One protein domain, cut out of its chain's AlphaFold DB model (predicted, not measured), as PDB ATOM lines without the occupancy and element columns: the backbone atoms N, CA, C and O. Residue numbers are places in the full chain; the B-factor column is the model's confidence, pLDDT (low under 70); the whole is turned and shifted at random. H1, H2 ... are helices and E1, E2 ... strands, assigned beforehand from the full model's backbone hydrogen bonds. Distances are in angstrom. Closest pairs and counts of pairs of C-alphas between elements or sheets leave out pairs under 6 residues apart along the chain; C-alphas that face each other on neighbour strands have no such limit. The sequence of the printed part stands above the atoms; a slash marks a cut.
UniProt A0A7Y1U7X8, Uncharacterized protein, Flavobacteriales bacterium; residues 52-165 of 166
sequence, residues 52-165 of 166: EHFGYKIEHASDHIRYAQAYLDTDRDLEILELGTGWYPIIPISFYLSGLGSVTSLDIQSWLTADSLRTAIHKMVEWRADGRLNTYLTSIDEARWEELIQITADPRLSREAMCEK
ATOM      1  N   GLU A  52      -7.112 -58.380  33.968       92.06
ATOM      2  CA  GLU A  52      -6.969 -58.938  35.311       92.06
ATOM      3  C   GLU A  52      -5.579 -58.618  35.886       92.06
ATOM      4  O   GLU A  52      -5.470 -58.042  36.970       92.06
ATOM      5  N   HIS A  53      -4.507 -58.907  35.141       90.44
ATOM      6  CA  HIS A  53      -3.138 -58.592  35.556       90.44
ATOM      7  C   HIS A  53      -2.916 -57.087  35.713       90.44
ATOM      8  O   HIS A  53      -2.247 -56.661  36.659       90.44
ATOM      9  N   PHE A  54      -3.466 -56.283  34.797       95.19
ATOM     10  CA  PHE A  54      -3.410 -54.829  34.907       95.19
ATOM     11  C   PHE A  54      -4.166 -54.341  36.147       95.19
ATOM     12  O   PHE A  54      -3.609 -53.565  36.923       95.19
ATOM     13  N   GLY A  55      -5.381 -54.856  36.365       96.12
ATOM     14  CA  GLY A  55      -6.237 -54.552  37.510       96.12
ATOM     15  C   GLY A  55      -5.539 -54.767  38.847       96.12
ATOM     16  O   GLY A  55      -5.459 -53.836  39.643       96.12
ATOM     17  N   TYR A  56      -4.936 -55.941  39.061       94.44
ATOM     18  CA  TYR A  56      -4.196 -56.202  40.300       94.44
ATOM     19  C   TYR A  56      -3.063 -55.193  40.516       94.44
ATOM     20  O   TYR A  56      -2.892 -54.652  41.604       94.44
ATOM     21  N   LYS A  57      -2.265 -54.913  39.479       95.44
ATOM     22  CA  LYS A  57      -1.113 -54.009  39.601       95.44
ATOM     23  C   LYS A  57      -1.525 -52.561  39.849       95.44
ATOM     24  O   LYS A  57      -0.855 -51.882  40.626       95.44
ATOM     25  N   ILE A  58      -2.597 -52.092  39.213       97.31
ATOM     26  CA  ILE A  58      -3.064 -50.719  39.400       97.31
ATOM     27  C   ILE A  58      -3.803 -50.524  40.727       97.31
ATOM     28  O   ILE A  58      -3.680 -49.463  41.329       97.31
ATOM     29  N   GLU A  59      -4.480 -51.555  41.237       97.69
ATOM     30  CA  GLU A  59      -5.027 -51.569  42.598       97.69
ATOM     31  C   GLU A  59      -3.910 -51.422  43.638       97.69
ATOM     32  O   GLU A  59      -3.964 -50.530  44.482       97.69
ATOM     33  N   HIS A  60      -2.833 -52.204  43.512       95.94
ATOM     34  CA  HIS A  60      -1.661 -52.053  44.377       95.94
ATOM     35  C   HIS A  60      -1.041 -50.651  44.288       95.94
ATOM     36  O   HIS A  60      -0.697 -50.063  45.314       95.94
ATOM     37  N   ALA A  61      -0.905 -50.096  43.079       96.69
ATOM     38  CA  ALA A  61      -0.395 -48.739  42.902       96.69
ATOM     39  C   ALA A  61      -1.300 -47.691  43.572       96.69
ATOM     40  O   ALA A  61      -0.800 -46.811  44.270       96.69
ATOM     41  N   SER A  62      -2.620 -47.820  43.406       97.69
ATOM     42  CA  SER A  62      -3.627 -46.965  44.040       97.69
ATOM     43  C   SER A  62      -3.497 -46.978  45.560       97.69
ATOM     44  O   SER A  62      -3.432 -45.917  46.183       97.69
ATOM     45  N   ASP A  63      -3.369 -48.162  46.162       96.94
ATOM     46  CA  ASP A  63      -3.153 -48.296  47.600       96.94
ATOM     47  C   ASP A  63      -1.870 -47.598  48.051       96.94
ATOM     48  O   ASP A  63      -1.893 -46.840  49.021       96.94
ATOM     49  N   HIS A  64      -0.757 -47.797  47.342       95.50
ATOM     50  CA  HIS A  64       0.508 -47.148  47.678       95.50
ATOM     51  C   HIS A  64       0.433 -45.618  47.585       95.50
ATOM     52  O   HIS A  64       0.884 -44.939  48.507       95.50
ATOM     53  N   ILE A  65      -0.174 -45.080  46.525       95.94
ATOM     54  CA  ILE A  65      -0.388 -43.636  46.339       95.94
ATOM     55  C   ILE A  65      -1.276 -43.085  47.458       95.94
ATOM     56  O   ILE A  65      -0.925 -42.094  48.098       95.94
ATOM     57  N   ARG A  66      -2.386 -43.764  47.760       96.00
ATOM     58  CA  ARG A  66      -3.311 -43.387  48.836       96.00
ATOM     59  C   ARG A  66      -2.621 -43.380  50.196       96.00
ATOM     60  O   ARG A  66      -2.843 -42.472  50.992       96.00
ATOM     61  N   TYR A  67      -1.787 -44.378  50.484       95.50
ATOM     62  CA  TYR A  67      -1.022 -44.427  51.728       95.50
ATOM     63  C   TYR A  67       0.059 -43.348  51.790       95.50
ATOM     64  O   TYR A  67       0.226 -42.743  52.847       95.50
ATOM     65  N   ALA A  68       0.744 -43.067  50.680       94.25
ATOM     66  CA  ALA A  68       1.701 -41.969  50.603       94.25
ATOM     67  C   ALA A  68       1.018 -40.625  50.897       94.25
ATOM     68  O   ALA A  68       1.454 -39.907  51.786       94.25
ATOM     69  N   GLN A  69      -0.114 -40.342  50.250       93.19
ATOM     70  CA  GLN A  69      -0.902 -39.125  50.479       93.19
ATOM     71  C   GLN A  69      -1.445 -39.003  51.907       93.19
ATOM     72  O   GLN A  69      -1.560 -37.902  52.434       93.19
ATOM     73  N   ALA A  70      -1.802 -40.122  52.540       94.81
ATOM     74  CA  ALA A  70      -2.373 -40.106  53.883       94.81
ATOM     75  C   ALA A  70      -1.327 -39.933  54.995       94.81
ATOM     76  O   ALA A  70      -1.668 -39.440  56.072       94.81
ATOM     77  N   TYR A  71      -0.092 -40.395  54.775       95.94
ATOM     78  CA  TYR A  71       0.890 -40.563  55.852       95.94
ATOM     79  C   TYR A  71       2.241 -39.890  55.608       95.94
ATOM     80  O   TYR A  71       3.037 -39.812  56.545       95.94
ATOM     81  N   LEU A  72       2.524 -39.419  54.394       93.62
ATOM     82  CA  LEU A  72       3.758 -38.710  54.064       93.62
ATOM     83  C   LEU A  72       3.487 -37.218  53.861       93.62
ATOM     84  O   LEU A  72       2.369 -36.802  53.569       93.62
ATOM     85  N   ASP A  73       4.536 -36.416  54.028       90.56
ATOM     86  CA  ASP A  73       4.518 -34.991  53.703       90.56
ATOM     87  C   ASP A  73       4.568 -34.822  52.177       90.56
ATOM     88  O   ASP A  73       5.644 -34.839  51.581       90.56
ATOM     89  N   THR A  74       3.395 -34.717  51.548       86.06
ATOM     90  CA  THR A  74       3.255 -34.548  50.093       86.06
ATOM     91  C   THR A  74       3.401 -33.103  49.623       86.06
ATOM     92  O   THR A  74       3.264 -32.850  48.430       86.06
ATOM     93  N   ASP A  75       3.688 -32.155  50.523       86.69
ATOM     94  CA  ASP A  75       4.091 -30.797  50.127       86.69
ATOM     95  C   ASP A  75       5.536 -30.777  49.592       86.69
ATOM     96  O   ASP A  75       6.021 -29.758  49.091       86.69
ATOM     97  N   ARG A  76       6.241 -31.910  49.699       88.50
ATOM     98  CA  ARG A  76       7.571 -32.149  49.142       88.50
ATOM     99  C   ARG A  76       7.500 -33.205  48.051       88.50
ATOM    100  O   ARG A  76       6.734 -34.161  48.159       88.50
ATOM    101  N   ASP A  77       8.390 -33.084  47.074       92.06
ATOM    102  CA  ASP A  77       8.620 -34.148  46.102       92.06
ATOM    103  C   ASP A  77       9.148 -35.399  46.812       92.06
ATOM    104  O   ASP A  77      10.181 -35.372  47.488       92.06
ATOM    105  N   LEU A  78       8.425 -36.506  46.657       94.62
ATOM    106  CA  LEU A  78       8.822 -37.804  47.184       94.62
ATOM    107  C   LEU A  78       9.824 -38.482  46.245       94.62
ATOM    108  O   LEU A  78       9.629 -38.529  45.032       94.62
ATOM    109  N   GLU A  79      10.864 -39.086  46.815       95.00
ATOM    110  CA  GLU A  79      11.756 -40.001  46.099       95.00
ATOM    111  C   GLU A  79      11.329 -41.442  46.392       95.00
ATOM    112  O   GLU A  79      11.462 -41.937  47.515       95.00
ATOM    113  N   ILE A  80      10.778 -42.120  45.389       94.75
ATOM    114  CA  ILE A  80      10.179 -43.445  45.551       94.75
ATOM    115  C   ILE A  80      11.103 -44.490  44.935       94.75
ATOM    116  O   ILE A  80      11.421 -44.429  43.752       94.75
ATOM    117  N   LEU A  81      11.499 -45.488  45.725       96.06
ATOM    118  CA  LEU A  81      12.230 -46.657  45.241       96.06
ATOM    119  C   LEU A  81      11.271 -47.841  45.079       96.06
ATOM    120  O   LEU A  81      10.718 -48.334  46.062       96.06
ATOM    121  N   GLU A  82      11.112 -48.331  43.854       95.06
ATOM    122  CA  GLU A  82      10.359 -49.545  43.545       95.06
ATOM    123  C   GLU A  82      11.319 -50.701  43.228       95.06
ATOM    124  O   GLU A  82      12.334 -50.529  42.552       95.06
ATOM    125  N   LEU A  83      11.022 -51.884  43.776       94.69
ATOM    126  CA  LEU A  83      11.811 -53.099  43.586       94.69
ATOM    127  C   LEU A  83      10.964 -54.141  42.856       94.69
ATOM    128  O   LEU A  83       9.952 -54.604  43.384       94.69
ATOM    129  N   GLY A  84      11.425 -54.565  41.684       90.31
ATOM    130  CA  GLY A  84      10.780 -55.588  40.868       90.31
ATOM    131  C   GLY A  84       9.742 -55.029  39.899       90.31
ATOM    132  O   GLY A  84       8.575 -55.434  39.943       90.31
ATOM    133  N   THR A  85      10.194 -54.174  38.978       89.44
ATOM    134  CA  THR A  85       9.398 -53.631  37.866       89.44
ATOM    135  C   THR A  85       8.696 -54.730  37.068       89.44
ATOM    136  O   THR A  85       7.556 -54.583  36.615       89.44
ATOM    137  N   GLY A  86       9.393 -55.853  36.864       88.56
ATOM    138  CA  GLY A  86       8.969 -56.940  36.002       88.56
ATOM    139  C   GLY A  86       8.833 -56.513  34.539       88.56
ATOM    140  O   GLY A  86       9.625 -55.745  33.996       88.56
ATOM    141  N   TRP A  87       7.814 -57.055  33.874       90.19
ATOM    142  CA  TRP A  87       7.584 -56.857  32.438       90.19
ATOM    143  C   TRP A  87       6.918 -55.520  32.104       90.19
ATOM    144  O   TRP A  87       7.166 -54.958  31.036       90.19
ATOM    145  N   TYR A  88       6.057 -55.035  33.000       94.00
ATOM    146  CA  TYR A  88       5.156 -53.908  32.775       94.00
ATOM    147  C   TYR A  88       5.249 -52.939  33.958       94.00
ATOM    148  O   TYR A  88       4.817 -53.303  35.056       94.00
ATOM    149  N   PRO A  89       5.752 -51.709  33.762       95.50
ATOM    150  CA  PRO A  89       6.035 -50.772  34.846       95.50
ATOM    151  C   PRO A  89       4.768 -50.018  35.280       95.50
ATOM    152  O   PRO A  89       4.728 -48.794  35.314       95.50
ATOM    153  N   ILE A  90       3.705 -50.752  35.615       96.88
ATOM    154  CA  ILE A  90       2.395 -50.175  35.961       96.88
ATOM    155  C   ILE A  90       2.484 -49.349  37.245       96.88
ATOM    156  O   ILE A  90       1.928 -48.256  37.300       96.88
ATOM    157  N   ILE A  91       3.195 -49.848  38.262       96.00
ATOM    158  CA  ILE A  91       3.349 -49.149  39.545       96.00
ATOM    159  C   ILE A  91       4.197 -47.876  39.371       96.00
ATOM    160  O   ILE A  91       3.691 -46.813  39.734       96.00
ATOM    161  N   PRO A  92       5.405 -47.919  38.761       96.00
ATOM    162  CA  PRO A  92       6.175 -46.704  38.498       96.00
ATOM    163  C   PRO A  92       5.421 -45.661  37.677       96.00
ATOM    164  O   PRO A  92       5.367 -44.507  38.088       96.00
ATOM    165  N   ILE A  93       4.756 -46.059  36.581       97.25
ATOM    166  CA  ILE A  93       3.979 -45.105  35.774       97.25
ATOM    167  C   ILE A  93       2.829 -44.508  36.598       97.25
ATOM    168  O   ILE A  93       2.579 -43.311  36.513       97.25
ATOM    169  N   SER A  94       2.135 -45.301  37.419       97.62
ATOM    170  CA  SER A  94       1.035 -44.790  38.253       97.62
ATOM    171  C   SER A  94       1.520 -43.742  39.257       97.62
ATOM    172  O   SER A  94       0.861 -42.725  39.454       97.62
ATOM    173  N   PHE A  95       2.689 -43.957  39.863       95.81
ATOM    174  CA  PHE A  95       3.303 -42.973  40.751       95.81
ATOM    175  C   PHE A  95       3.793 -41.735  40.003       95.81
ATOM    176  O   PHE A  95       3.532 -40.624  40.461       95.81
ATOM    177  N   TYR A  96       4.427 -41.901  38.840       95.94
ATOM    178  CA  TYR A  96       4.766 -40.781  37.967       95.94
ATOM    179  C   TYR A  96       3.513 -39.946  37.666       95.94
ATOM    180  O   TYR A  96       3.499 -38.751  37.941       95.94
ATOM    181  N   LEU A  97       2.413 -40.572  37.248       96.88
ATOM    182  CA  LEU A  97       1.146 -39.890  36.975       96.88
ATOM    183  C   LEU A  97       0.485 -39.266  38.209       96.88
ATOM    184  O   LEU A  97      -0.305 -38.342  38.055       96.88
ATOM    185  N   SER A  98       0.783 -39.732  39.423       95.31
ATOM    186  CA  SER A  98       0.216 -39.149  40.648       95.31
ATOM    187  C   SER A  98       0.761 -37.755  40.975       95.31
ATOM    188  O   SER A  98       0.172 -37.053  41.793       95.31
ATOM    189  N   GLY A  99       1.892 -37.367  40.372       94.62
ATOM    190  CA  GLY A  99       2.553 -36.087  40.635       94.62
ATOM    191  C   GLY A  99       3.253 -35.998  41.996       94.62
ATOM    192  O   GLY A  99       3.773 -34.945  42.330       94.62
ATOM    193  N   LEU A 100       3.305 -37.086  42.773       93.06
ATOM    194  CA  LEU A 100       3.862 -37.086  44.133       93.06
ATOM    195  C   LEU A 100       5.389 -36.917  44.206       93.06
ATOM    196  O   LEU A 100       5.923 -36.754  45.297       93.06
ATOM    197  N   GLY A 101       6.100 -37.006  43.082       92.69
ATOM    198  CA  GLY A 101       7.556 -36.885  43.040       92.69
ATOM    199  C   GLY A 101       8.177 -37.699  41.910       92.69
ATOM    200  O   GLY A 101       7.634 -37.715  40.798       92.69
ATOM    201  N   SER A 102       9.303 -38.358  42.179       93.62
ATOM    202  CA  SER A 102      10.053 -39.187  41.228       93.62
ATOM    203  C   SER A 102      10.082 -40.655  41.656       93.62
ATOM    204  O   SER A 102      10.008 -40.982  42.842       93.62
ATOM    205  N   VAL A 103      10.192 -41.560  40.680       94.88
ATOM    206  CA  VAL A 103      10.288 -43.003  40.929       94.88
ATOM    207  C   VAL A 103      11.573 -43.545  40.328       94.88
ATOM    208  O   VAL A 103      11.813 -43.432  39.133       94.88
ATOM    209  N   THR A 104      12.381 -44.208  41.146       95.12
ATOM    210  CA  THR A 104      13.462 -45.078  40.683       95.12
ATOM    211  C   THR A 104      13.003 -46.521  40.814       95.12
ATOM    212  O   THR A 104      12.675 -46.979  41.905       95.12
ATOM    213  N   SER A 105      12.984 -47.252  39.705       94.12
ATOM    214  CA  SER A 105      12.532 -48.641  39.652       94.12
ATOM    215  C   SER A 105      13.711 -49.555  39.328       94.12
ATOM    216  O   SER A 105      14.432 -49.329  38.353       94.12
ATOM    217  N   LEU A 106      13.944 -50.561  40.172       93.00
ATOM    218  CA  LEU A 106      15.062 -51.495  40.049       93.00
ATOM    219  C   LEU A 106      14.557 -52.928  39.914       93.00
ATOM    220  O   LEU A 106      13.769 -53.400  40.729       93.00
ATOM    221  N   ASP A 107      15.095 -53.666  38.946       90.88
ATOM    222  CA  ASP A 107      14.848 -55.098  38.789       90.88
ATOM    223  C   ASP A 107      16.180 -55.854  38.722       90.88
ATOM    224  O   ASP A 107      17.173 -55.362  38.184       90.88
ATOM    225  N   ILE A 108      16.203 -57.064  39.281       88.69
ATOM    226  CA  ILE A 108      17.365 -57.958  39.213       88.69
ATOM    227  C   ILE A 108      17.602 -58.392  37.762       88.69
ATOM    228  O   ILE A 108      18.734 -58.682  37.375       88.69
ATOM    229  N   GLN A 109      16.540 -58.442  36.957       82.75
ATOM    230  CA  GLN A 109      16.585 -58.851  35.564       82.75
ATOM    231  C   GLN A 109      15.958 -57.787  34.664       82.75
ATOM    232  O   GLN A 109      14.899 -57.235  34.945       82.75
ATOM    233  N   SER A 110      16.604 -57.508  33.530       82.25
ATOM    234  CA  SER A 110      16.157 -56.474  32.589       82.25
ATOM    235  C   SER A 110      15.049 -56.989  31.660       82.25
ATOM    236  O   SER A 110      15.220 -57.034  30.442       82.25
ATOM    237  N   TRP A 111      13.912 -57.391  32.237       83.75
ATOM    238  CA  TRP A 111      12.743 -57.886  31.497       83.75
ATOM    239  C   TRP A 111      11.955 -56.792  30.784       83.75
ATOM    240  O   TRP A 111      11.277 -57.059  29.790       83.75
ATOM    241  N   LEU A 112      12.040 -55.565  31.291       90.06
ATOM    242  CA  LEU A 112      11.391 -54.416  30.687       90.06
ATOM    243  C   LEU A 112      11.957 -54.166  29.284       90.06
ATOM    244  O   LEU A 112      13.165 -54.036  29.092       90.06
ATOM    245  N   THR A 113      11.065 -54.039  28.311       90.88
ATOM    246  CA  THR A 113      11.386 -53.690  26.923       90.88
ATOM    247  C   THR A 113      10.652 -52.410  26.538       90.88
ATOM    248  O   THR A 113       9.668 -52.044  27.179       90.88
ATOM    249  N   ALA A 114      11.085 -51.736  25.468       91.62
ATOM    250  CA  ALA A 114      10.339 -50.598  24.926       91.62
ATOM    251  C   ALA A 114       8.898 -51.003  24.552       91.62
ATOM    252  O   ALA A 114       7.952 -50.284  24.862       91.62
ATOM    253  N   ASP A 115       8.714 -52.192  23.970       90.00
ATOM    254  CA  ASP A 115       7.392 -52.711  23.599       90.00
ATOM    255  C   ASP A 115       6.500 -52.963  24.814       90.00
ATOM    256  O   ASP A 115       5.315 -52.627  24.799       90.00
ATOM    257  N   SER A 116       7.044 -53.554  25.881       91.31
ATOM    258  CA  SER A 116       6.262 -53.825  27.086       91.31
ATOM    259  C   SER A 116       5.943 -52.540  27.853       91.31
ATOM    260  O   SER A 116       4.821 -52.391  28.329       91.31
ATOM    261  N   LEU A 117       6.850 -51.559  27.862       93.94
ATOM    262  CA  LEU A 117       6.566 -50.212  28.359       93.94
ATOM    263  C   LEU A 117       5.423 -49.549  27.570       93.94
ATOM    264  O   LEU A 117       4.436 -49.128  28.169       93.94
ATOM    265  N   ARG A 118       5.486 -49.537  26.228       93.12
ATOM    266  CA  ARG A 118       4.399 -49.014  25.372       93.12
ATOM    267  C   ARG A 118       3.084 -49.746  25.612       93.12
ATOM    268  O   ARG A 118       2.041 -49.114  25.701       93.12
ATOM    269  N   THR A 119       3.131 -51.069  25.757       93.12
ATOM    270  CA  THR A 119       1.950 -51.891  26.056       93.12
ATOM    271  C   THR A 119       1.301 -51.472  27.378       93.12
ATOM    272  O   THR A 119       0.082 -51.329  27.431       93.12
ATOM    273  N   ALA A 120       2.094 -51.231  28.429       95.62
ATOM    274  CA  ALA A 120       1.579 -50.751  29.711       95.62
ATOM    275  C   ALA A 120       0.927 -49.366  29.583       95.62
ATOM    276  O   ALA A 120      -0.177 -49.166  30.086       95.62
ATOM    277  N   ILE A 121       1.567 -48.443  28.856       95.62
ATOM    278  CA  ILE A 121       1.015 -47.102  28.618       95.62
ATOM    279  C   ILE A 121      -0.291 -47.189  27.826       95.62
ATOM    280  O   ILE A 121      -1.296 -46.620  28.239       95.62
ATOM    281  N   HIS A 122      -0.329 -47.943  26.725       94.12
ATOM    282  CA  HIS A 122      -1.554 -48.122  25.945       94.12
ATOM    283  C   HIS A 122      -2.691 -48.704  26.786       94.12
ATOM    284  O   HIS A 122      -3.834 -48.279  26.625       94.12
ATOM    285  N   LYS A 123      -2.385 -49.612  27.720       95.38
ATOM    286  CA  LYS A 123      -3.391 -50.156  28.634       95.38
ATOM    287  C   LYS A 123      -3.942 -49.104  29.598       95.38
ATOM    288  O   LYS A 123      -5.148 -49.063  29.825       95.38
ATOM    289  N   MET A 124      -3.088 -48.214  30.105       96.44
ATOM    290  CA  MET A 124      -3.529 -47.054  30.889       96.44
ATOM    291  C   MET A 124      -4.409 -46.111  30.070       96.44
ATOM    292  O   MET A 124      -5.448 -45.679  30.561       96.44
ATOM    293  N   VAL A 125      -4.033 -45.820  28.822       94.94
ATOM    294  CA  VAL A 125      -4.822 -44.975  27.910       94.94
ATOM    295  C   VAL A 125      -6.198 -45.582  27.648       94.94
ATOM    296  O   VAL A 125      -7.197 -44.876  27.755       94.94
ATOM    297  N   GLU A 126      -6.258 -46.885  27.370       94.38
ATOM    298  CA  GLU A 126      -7.509 -47.638  27.216       94.38
ATOM    299  C   GLU A 126      -8.395 -47.494  28.465       94.38
ATOM    300  O   GLU A 126      -9.547 -47.072  28.377       94.38
ATOM    301  N   TRP A 127      -7.850 -47.771  29.653       96.88
ATOM    302  CA  TRP A 127      -8.610 -47.676  30.901       96.88
ATOM    303  C   TRP A 127      -9.013 -46.240  31.251       96.88
ATOM    304  O   TRP A 127     -10.045 -46.048  31.898       96.88
ATOM    305  N   ARG A 128      -8.238 -45.230  30.833       95.12
ATOM    306  CA  ARG A 128      -8.606 -43.819  31.005       95.12
ATOM    307  C   ARG A 128      -9.755 -43.424  30.086       95.12
ATOM    308  O   ARG A 128     -10.690 -42.782  30.557       95.12
ATOM    309  N   ALA A 129      -9.706 -43.825  28.816       92.06
ATOM    310  CA  ALA A 129     -10.746 -43.527  27.831       92.06
ATOM    311  C   ALA A 129     -12.121 -44.068  28.260       92.06
ATOM    312  O   ALA A 129     -13.130 -43.385  28.097       92.06
ATOM    313  N   ASP A 130     -12.143 -45.243  28.893       92.31
ATOM    314  CA  ASP A 130     -13.372 -45.883  29.378       92.31
ATOM    315  C   ASP A 130     -13.758 -45.464  30.814       92.31
ATOM    316  O   ASP A 130     -14.717 -45.984  31.384       92.31
ATOM    317  N   GLY A 131     -12.986 -44.575  31.452       93.88
ATOM    318  CA  GLY A 131     -13.217 -44.088  32.819       93.88
ATOM    319  C   GLY A 131     -12.843 -45.060  33.948       93.88
ATOM    320  O   GLY A 131     -12.894 -44.678  35.119       93.88
ATOM    321  N   ARG A 132     -12.412 -46.290  33.634       95.81
ATOM    322  CA  ARG A 132     -11.968 -47.298  34.618       95.81
ATOM    323  C   ARG A 132     -10.785 -46.803  35.449       95.81
ATOM    324  O   ARG A 132     -10.750 -47.041  36.655       95.81
ATOM    325  N   LEU A 133      -9.853 -46.080  34.826       96.00
ATOM    326  CA  LEU A 133      -8.640 -45.579  35.480       96.00
ATOM    327  C   LEU A 133      -8.946 -44.677  36.686       96.00
ATOM    328  O   LEU A 133      -8.276 -44.783  37.710       96.00
ATOM    329  N   ASN A 134     -10.010 -43.872  36.601       93.62
ATOM    330  CA  ASN A 134     -10.422 -42.926  37.643       93.62
ATOM    331  C   ASN A 134     -10.875 -43.617  38.940       93.62
ATOM    332  O   ASN A 134     -10.960 -42.981  39.985       93.62
ATOM    333  N   THR A 135     -11.179 -44.918  38.877       94.62
ATOM    334  CA  THR A 135     -11.511 -45.718  40.066       94.62
ATOM    335  C   THR A 135     -10.272 -45.987  40.922       94.62
ATOM    336  O   THR A 135     -10.392 -46.195  42.124       94.62
ATOM    337  N   TYR A 136      -9.086 -45.968  40.309       96.62
ATOM    338  CA  TYR A 136      -7.821 -46.308  40.955       96.62
ATOM    339  C   TYR A 136      -6.949 -45.073  41.184       96.62
ATOM    340  O   TYR A 136      -6.380 -44.912  42.261       96.62
ATOM    341  N   LEU A 137      -6.847 -44.187  40.195       95.06
ATOM    342  CA  LEU A 137      -6.074 -42.953  40.298       95.06
ATOM    343  C   LEU A 137      -7.037 -41.775  40.455       95.06
ATOM    344  O   LEU A 137      -7.666 -41.341  39.494       95.06
ATOM    345  N   THR A 138      -7.164 -41.279  41.686       86.62
ATOM    346  CA  THR A 138      -8.065 -40.166  42.035       86.62
ATOM    347  C   THR A 138      -7.570 -38.817  41.516       86.62
ATOM    348  O   THR A 138      -8.379 -37.927  41.259       86.62
ATOM    349  N   SER A 139      -6.258 -38.671  41.337       89.44
ATOM    350  CA  SER A 139      -5.614 -37.506  40.736       89.44
ATOM    351  C   SER A 139      -4.570 -37.959  39.722       89.44
ATOM    352  O   SER A 139      -3.725 -38.799  40.037       89.44
ATOM    353  N   ILE A 140      -4.623 -37.385  38.522       96.12
ATOM    354  CA  ILE A 140      -3.627 -37.576  37.468       96.12
ATOM    355  C   ILE A 140      -3.039 -36.203  37.144       96.12
ATOM    356  O   ILE A 140      -3.777 -35.258  36.871       96.12
ATOM    357  N   ASP A 141      -1.716 -36.099  37.174       96.00
ATOM    358  CA  ASP A 141      -0.982 -34.958  36.645       96.00
ATOM    359  C   ASP A 141      -1.116 -34.956  35.113       96.00
ATOM    360  O   ASP A 141      -0.567 -35.806  34.408       96.00
ATOM    361  N   GLU A 142      -1.897 -34.008  34.595       96.81
ATOM    362  CA  GLU A 142      -2.209 -33.923  33.167       96.81
ATOM    363  C   GLU A 142      -0.995 -33.562  32.303       96.81
ATOM    364  O   GLU A 142      -0.939 -33.961  31.139       96.81
ATOM    365  N   ALA A 143      -0.001 -32.853  32.850       96.62
ATOM    366  CA  ALA A 143       1.223 -32.549  32.113       96.62
ATOM    367  C   ALA A 143       2.062 -33.819  31.921       96.62
ATOM    368  O   ALA A 143       2.512 -34.110  30.812       96.62
ATOM    369  N   ARG A 144       2.198 -34.616  32.986       96.25
ATOM    370  CA  ARG A 144       2.855 -35.930  32.938       96.25
ATOM    371  C   ARG A 144       2.093 -36.925  32.068       96.25
ATOM    372  O   ARG A 144       2.698 -37.723  31.357       96.25
ATOM    373  N   TRP A 145       0.762 -36.867  32.069       96.94
ATOM    374  CA  TRP A 145      -0.039 -37.670  31.152       96.94
ATOM    375  C   TRP A 145       0.255 -37.344  29.687       96.94
ATOM    376  O   TRP A 145       0.469 -38.256  28.893       96.94
ATOM    377  N   GLU A 146       0.284 -36.063  29.320       96.00
ATOM    378  CA  GLU A 146       0.599 -35.642  27.952       96.00
ATOM    379  C   GLU A 146       2.009 -36.095  27.536       96.00
ATOM    380  O   GLU A 146       2.187 -36.624  26.437       96.00
ATOM    381  N   GLU A 147       2.999 -35.997  28.431       95.12
ATOM    382  CA  GLU A 147       4.336 -36.550  28.181       95.12
ATOM    383  C   GLU A 147       4.294 -38.071  27.949       95.12
ATOM    384  O   GLU A 147       4.904 -38.573  26.998       95.12
ATOM    385  N   LEU A 148       3.507 -38.807  28.740       94.69
ATOM    386  CA  LEU A 148       3.318 -40.250  28.578       94.69
ATOM    387  C   LEU A 148       2.738 -40.610  27.196       94.69
ATOM    388  O   LEU A 148       3.179 -41.575  26.562       94.69
ATOM    389  N   ILE A 149       1.787 -39.817  26.691       93.88
ATOM    390  CA  ILE A 149       1.236 -39.983  25.338       93.88
ATOM    391  C   ILE A 149       2.313 -39.729  24.279       93.88
ATOM    392  O   ILE A 149       2.486 -40.550  23.371       93.88
ATOM    393  N   GLN A 150       3.086 -38.651  24.408       91.75
ATOM    394  CA  GLN A 150       4.148 -38.303  23.457       91.75
ATOM    395  C   GLN A 150       5.240 -39.376  23.373       91.75
ATOM    396  O   GLN A 150       5.701 -39.707  22.278       91.75
ATOM    397  N   ILE A 151       5.592 -39.989  24.507       89.62
ATOM    398  CA  ILE A 151       6.510 -41.133  24.565       89.62
ATOM    399  C   ILE A 151       6.019 -42.283  23.672       89.62
ATOM    400  O   ILE A 151       6.800 -42.889  22.929       89.62
ATOM    401  N   THR A 152       4.716 -42.585  23.700       85.19
ATOM    402  CA  THR A 152       4.156 -43.645  22.847       85.19
ATOM    403  C   THR A 152       4.067 -43.261  21.374       85.19
ATOM    404  O   THR A 152       4.155 -44.152  20.527       85.19
ATOM    405  N   ALA A 153       3.960 -41.967  21.066       84.44
ATOM    406  CA  ALA A 153       3.827 -41.459  19.707       84.44
ATOM    407  C   ALA A 153       5.134 -41.516  18.893       84.44
ATOM    408  O   ALA A 153       5.066 -41.644  17.670       84.44
ATOM    409  N   ASP A 154       6.313 -41.457  19.530       88.69
ATOM    410  CA  ASP A 154       7.596 -41.634  18.833       88.69
ATOM    411  C   ASP A 154       8.069 -43.102  18.887       88.69
ATOM    412  O   ASP A 154       8.580 -43.549  19.922       88.69
ATOM    413  N   PRO A 155       7.967 -43.871  17.784       84.94
ATOM    414  CA  PRO A 155       8.371 -45.277  17.751       84.94
ATOM    415  C   PRO A 155       9.890 -45.482  17.829       84.94
ATOM    416  O   PRO A 155      10.340 -46.613  17.992       84.94
ATOM    417  N   ARG A 156      10.696 -44.420  17.696       90.75
ATOM    418  CA  ARG A 156      12.166 -44.496  17.682       90.75
ATOM    419  C   ARG A 156      12.781 -44.371  19.072       90.75
ATOM    420  O   ARG A 156      13.971 -44.637  19.217       90.75
ATOM    421  N   LEU A 157      12.004 -43.949  20.071       92.31
ATOM    422  CA  LEU A 157      12.490 -43.845  21.445       92.31
ATOM    423  C   LEU A 157      12.916 -45.224  21.958       92.31
ATOM    424  O   LEU A 157      12.130 -46.178  21.938       92.31
ATOM    425  N   SER A 158      14.168 -45.303  22.417       93.94
ATOM    426  CA  SER A 158      14.700 -46.481  23.096       93.94
ATOM    427  C   SER A 158      14.067 -46.632  24.475       93.94
ATOM    428  O   SER A 158      13.564 -45.670  25.051       93.94
ATOM    429  N   ARG A 159      14.135 -47.841  25.038       93.50
ATOM    430  CA  ARG A 159      13.651 -48.123  26.396       93.50
ATOM    431  C   ARG A 159      14.238 -47.141  27.411       93.50
ATOM    432  O   ARG A 159      13.502 -46.620  28.236       93.50
ATOM    433  N   GLU A 160      15.540 -46.893  27.336       93.69
ATOM    434  CA  GLU A 160      16.277 -46.021  28.253       93.69
ATOM    435  C   GLU A 160      15.758 -44.585  28.163       93.69
ATOM    436  O   GLU A 160      15.377 -44.017  29.178       93.69
ATOM    437  N   ALA A 161      15.622 -44.047  26.945       94.19
ATOM    438  CA  ALA A 161      15.105 -42.698  26.729       94.19
ATOM    439  C   ALA A 161      13.643 -42.546  27.176       94.19
ATOM    440  O   ALA A 161      13.231 -41.464  27.582       94.19
ATOM    441  N   MET A 162      12.842 -43.614  27.098       93.94
ATOM    442  CA  MET A 162      11.485 -43.606  27.650       93.94
ATOM    443  C   MET A 162      11.496 -43.623  29.186       93.94
ATOM    444  O   MET A 162      10.679 -42.942  29.790       93.94
ATOM    445  N   CYS A 163      12.404 -44.381  29.814       93.00
ATOM    446  CA  CYS A 163      12.527 -44.446  31.275       93.00
ATOM    447  C   CYS A 163      13.109 -43.158  31.872       93.00
ATOM    448  O   CYS A 163      12.750 -42.795  32.972       93.00
ATOM    449  N   GLU A 164      13.974 -42.431  31.164       92.56
ATOM    450  CA  GLU A 164      14.480 -41.130  31.640       92.56
ATOM    451  C   GLU A 164      13.386 -40.053  31.737       92.56
ATOM    452  O   GLU A 164      13.591 -39.018  32.368       92.56
ATOM    453  N   LYS A 165      12.236 -40.282  31.097       90.19
ATOM    454  CA  LYS A 165      11.092 -39.366  31.084       90.19
ATOM    455  C   LYS A 165      10.008 -39.703  32.113       90.19
ATOM    456  O   LYS A 165       9.128 -38.873  32.317       90.19
TER     457      LYS A 165
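What this domain is: This is residues 52 to 165 of the 166 residues of an uncharacterized protein of Flavobacteriales bacterium (UniProt A0A7Y1U7X8). A short helix, H2, sits at the core of a rounded body, with the small two-strand sheet E1 E2 covering one side of it, E2 the nearer strand, and the long helix H1 packing on another. H3 passes near the beginning of H2, H5 meets the other end of H2 and also packs on H3, and the short helices H4 and H6 lie at opposite ends of H3. The printed part has 114 residues with six named helices and two named strands, in the order H1 E1 H2 E2 H3 H4 H5 H6; the sheet, of order E1 E2, is parallel and the class is mostly helix. It is compact, with a radius of gyration of the C-alphas of 13.4 A and spans of 39 by 33 by 28 A.

How they stand to each other: Strands E1, residues 78 to 83, and E2, residues 101 to 106, are parallel neighbours at 18 degrees; N 82 and O 104 are within hydrogen-bond range at 2.8 A, as are N 102 and O 78 at 2.9 A. With H2, residues 90 to 98, between them, they form a strand-helix-strand unit, two parallel neighbour strands joined through a helix, with a right-handed crossover. The closest C-alphas of H2 and E2 are those of Pro 92 and Val 103, 6.0 A apart. H1, residues 52 to 71, touches H2 at a steep tilt of 42 degrees, the same way; the closest C-alphas, of Ala 61 and Ile 91, are 5.0 A apart. H5, residues 142 to 153, and H2 touch only at their ends, with the C-alphas of Leu 97 and Arg 144 closest at 5.9 A. The hub is H3, residues 114 to 129, which touches three helices. With its residues 118 to 122 alone it touches H5, at a steep tilt of 50 degrees, opposite ways; the closest C-alphas, of Arg 118 and Thr 152, are 5.9 A apart. H3 only just touches H6, residues 159 to 163, with 3 pairs of C-alphas within 8 A, the closest being Ala 114 and Arg 159 at 4.4 A. H3 and H4, residues 132 to 135, touch only at the corner, and only just, with 3 pairs; the C-alphas of Trp 127 and Leu 133 are closest at 5.0 A. H2 and H3 are close but not clearly touching, the closest C-alphas being Ile 90 and Ala 120 at 6.3 A. H1 and H5 are apart. Every O i to N i+4 pair is within hydrogen-bond range in H1, H2, H3, H5 and H6; H4 is too short for such a pair.

Where its parts are: H1 begins at C-alpha 52, (-6.969, -58.938, 35.311), and is 28.7 A long. E1 is 16.0 A and E2 16.7 A long, H2 12.2 A, H3 22.4 A and H5 16.6 A. H6 ends at C-alpha 163, (12.527, -44.446, 31.275).

The domain as a whole: The C-alphas of Tyr 71 and Arg 156 are the two farthest apart, at 40.0 A. The printed part has no cut and no long link. Mean pLDDT of the printed part is 93.3, and no printed residue is under 70.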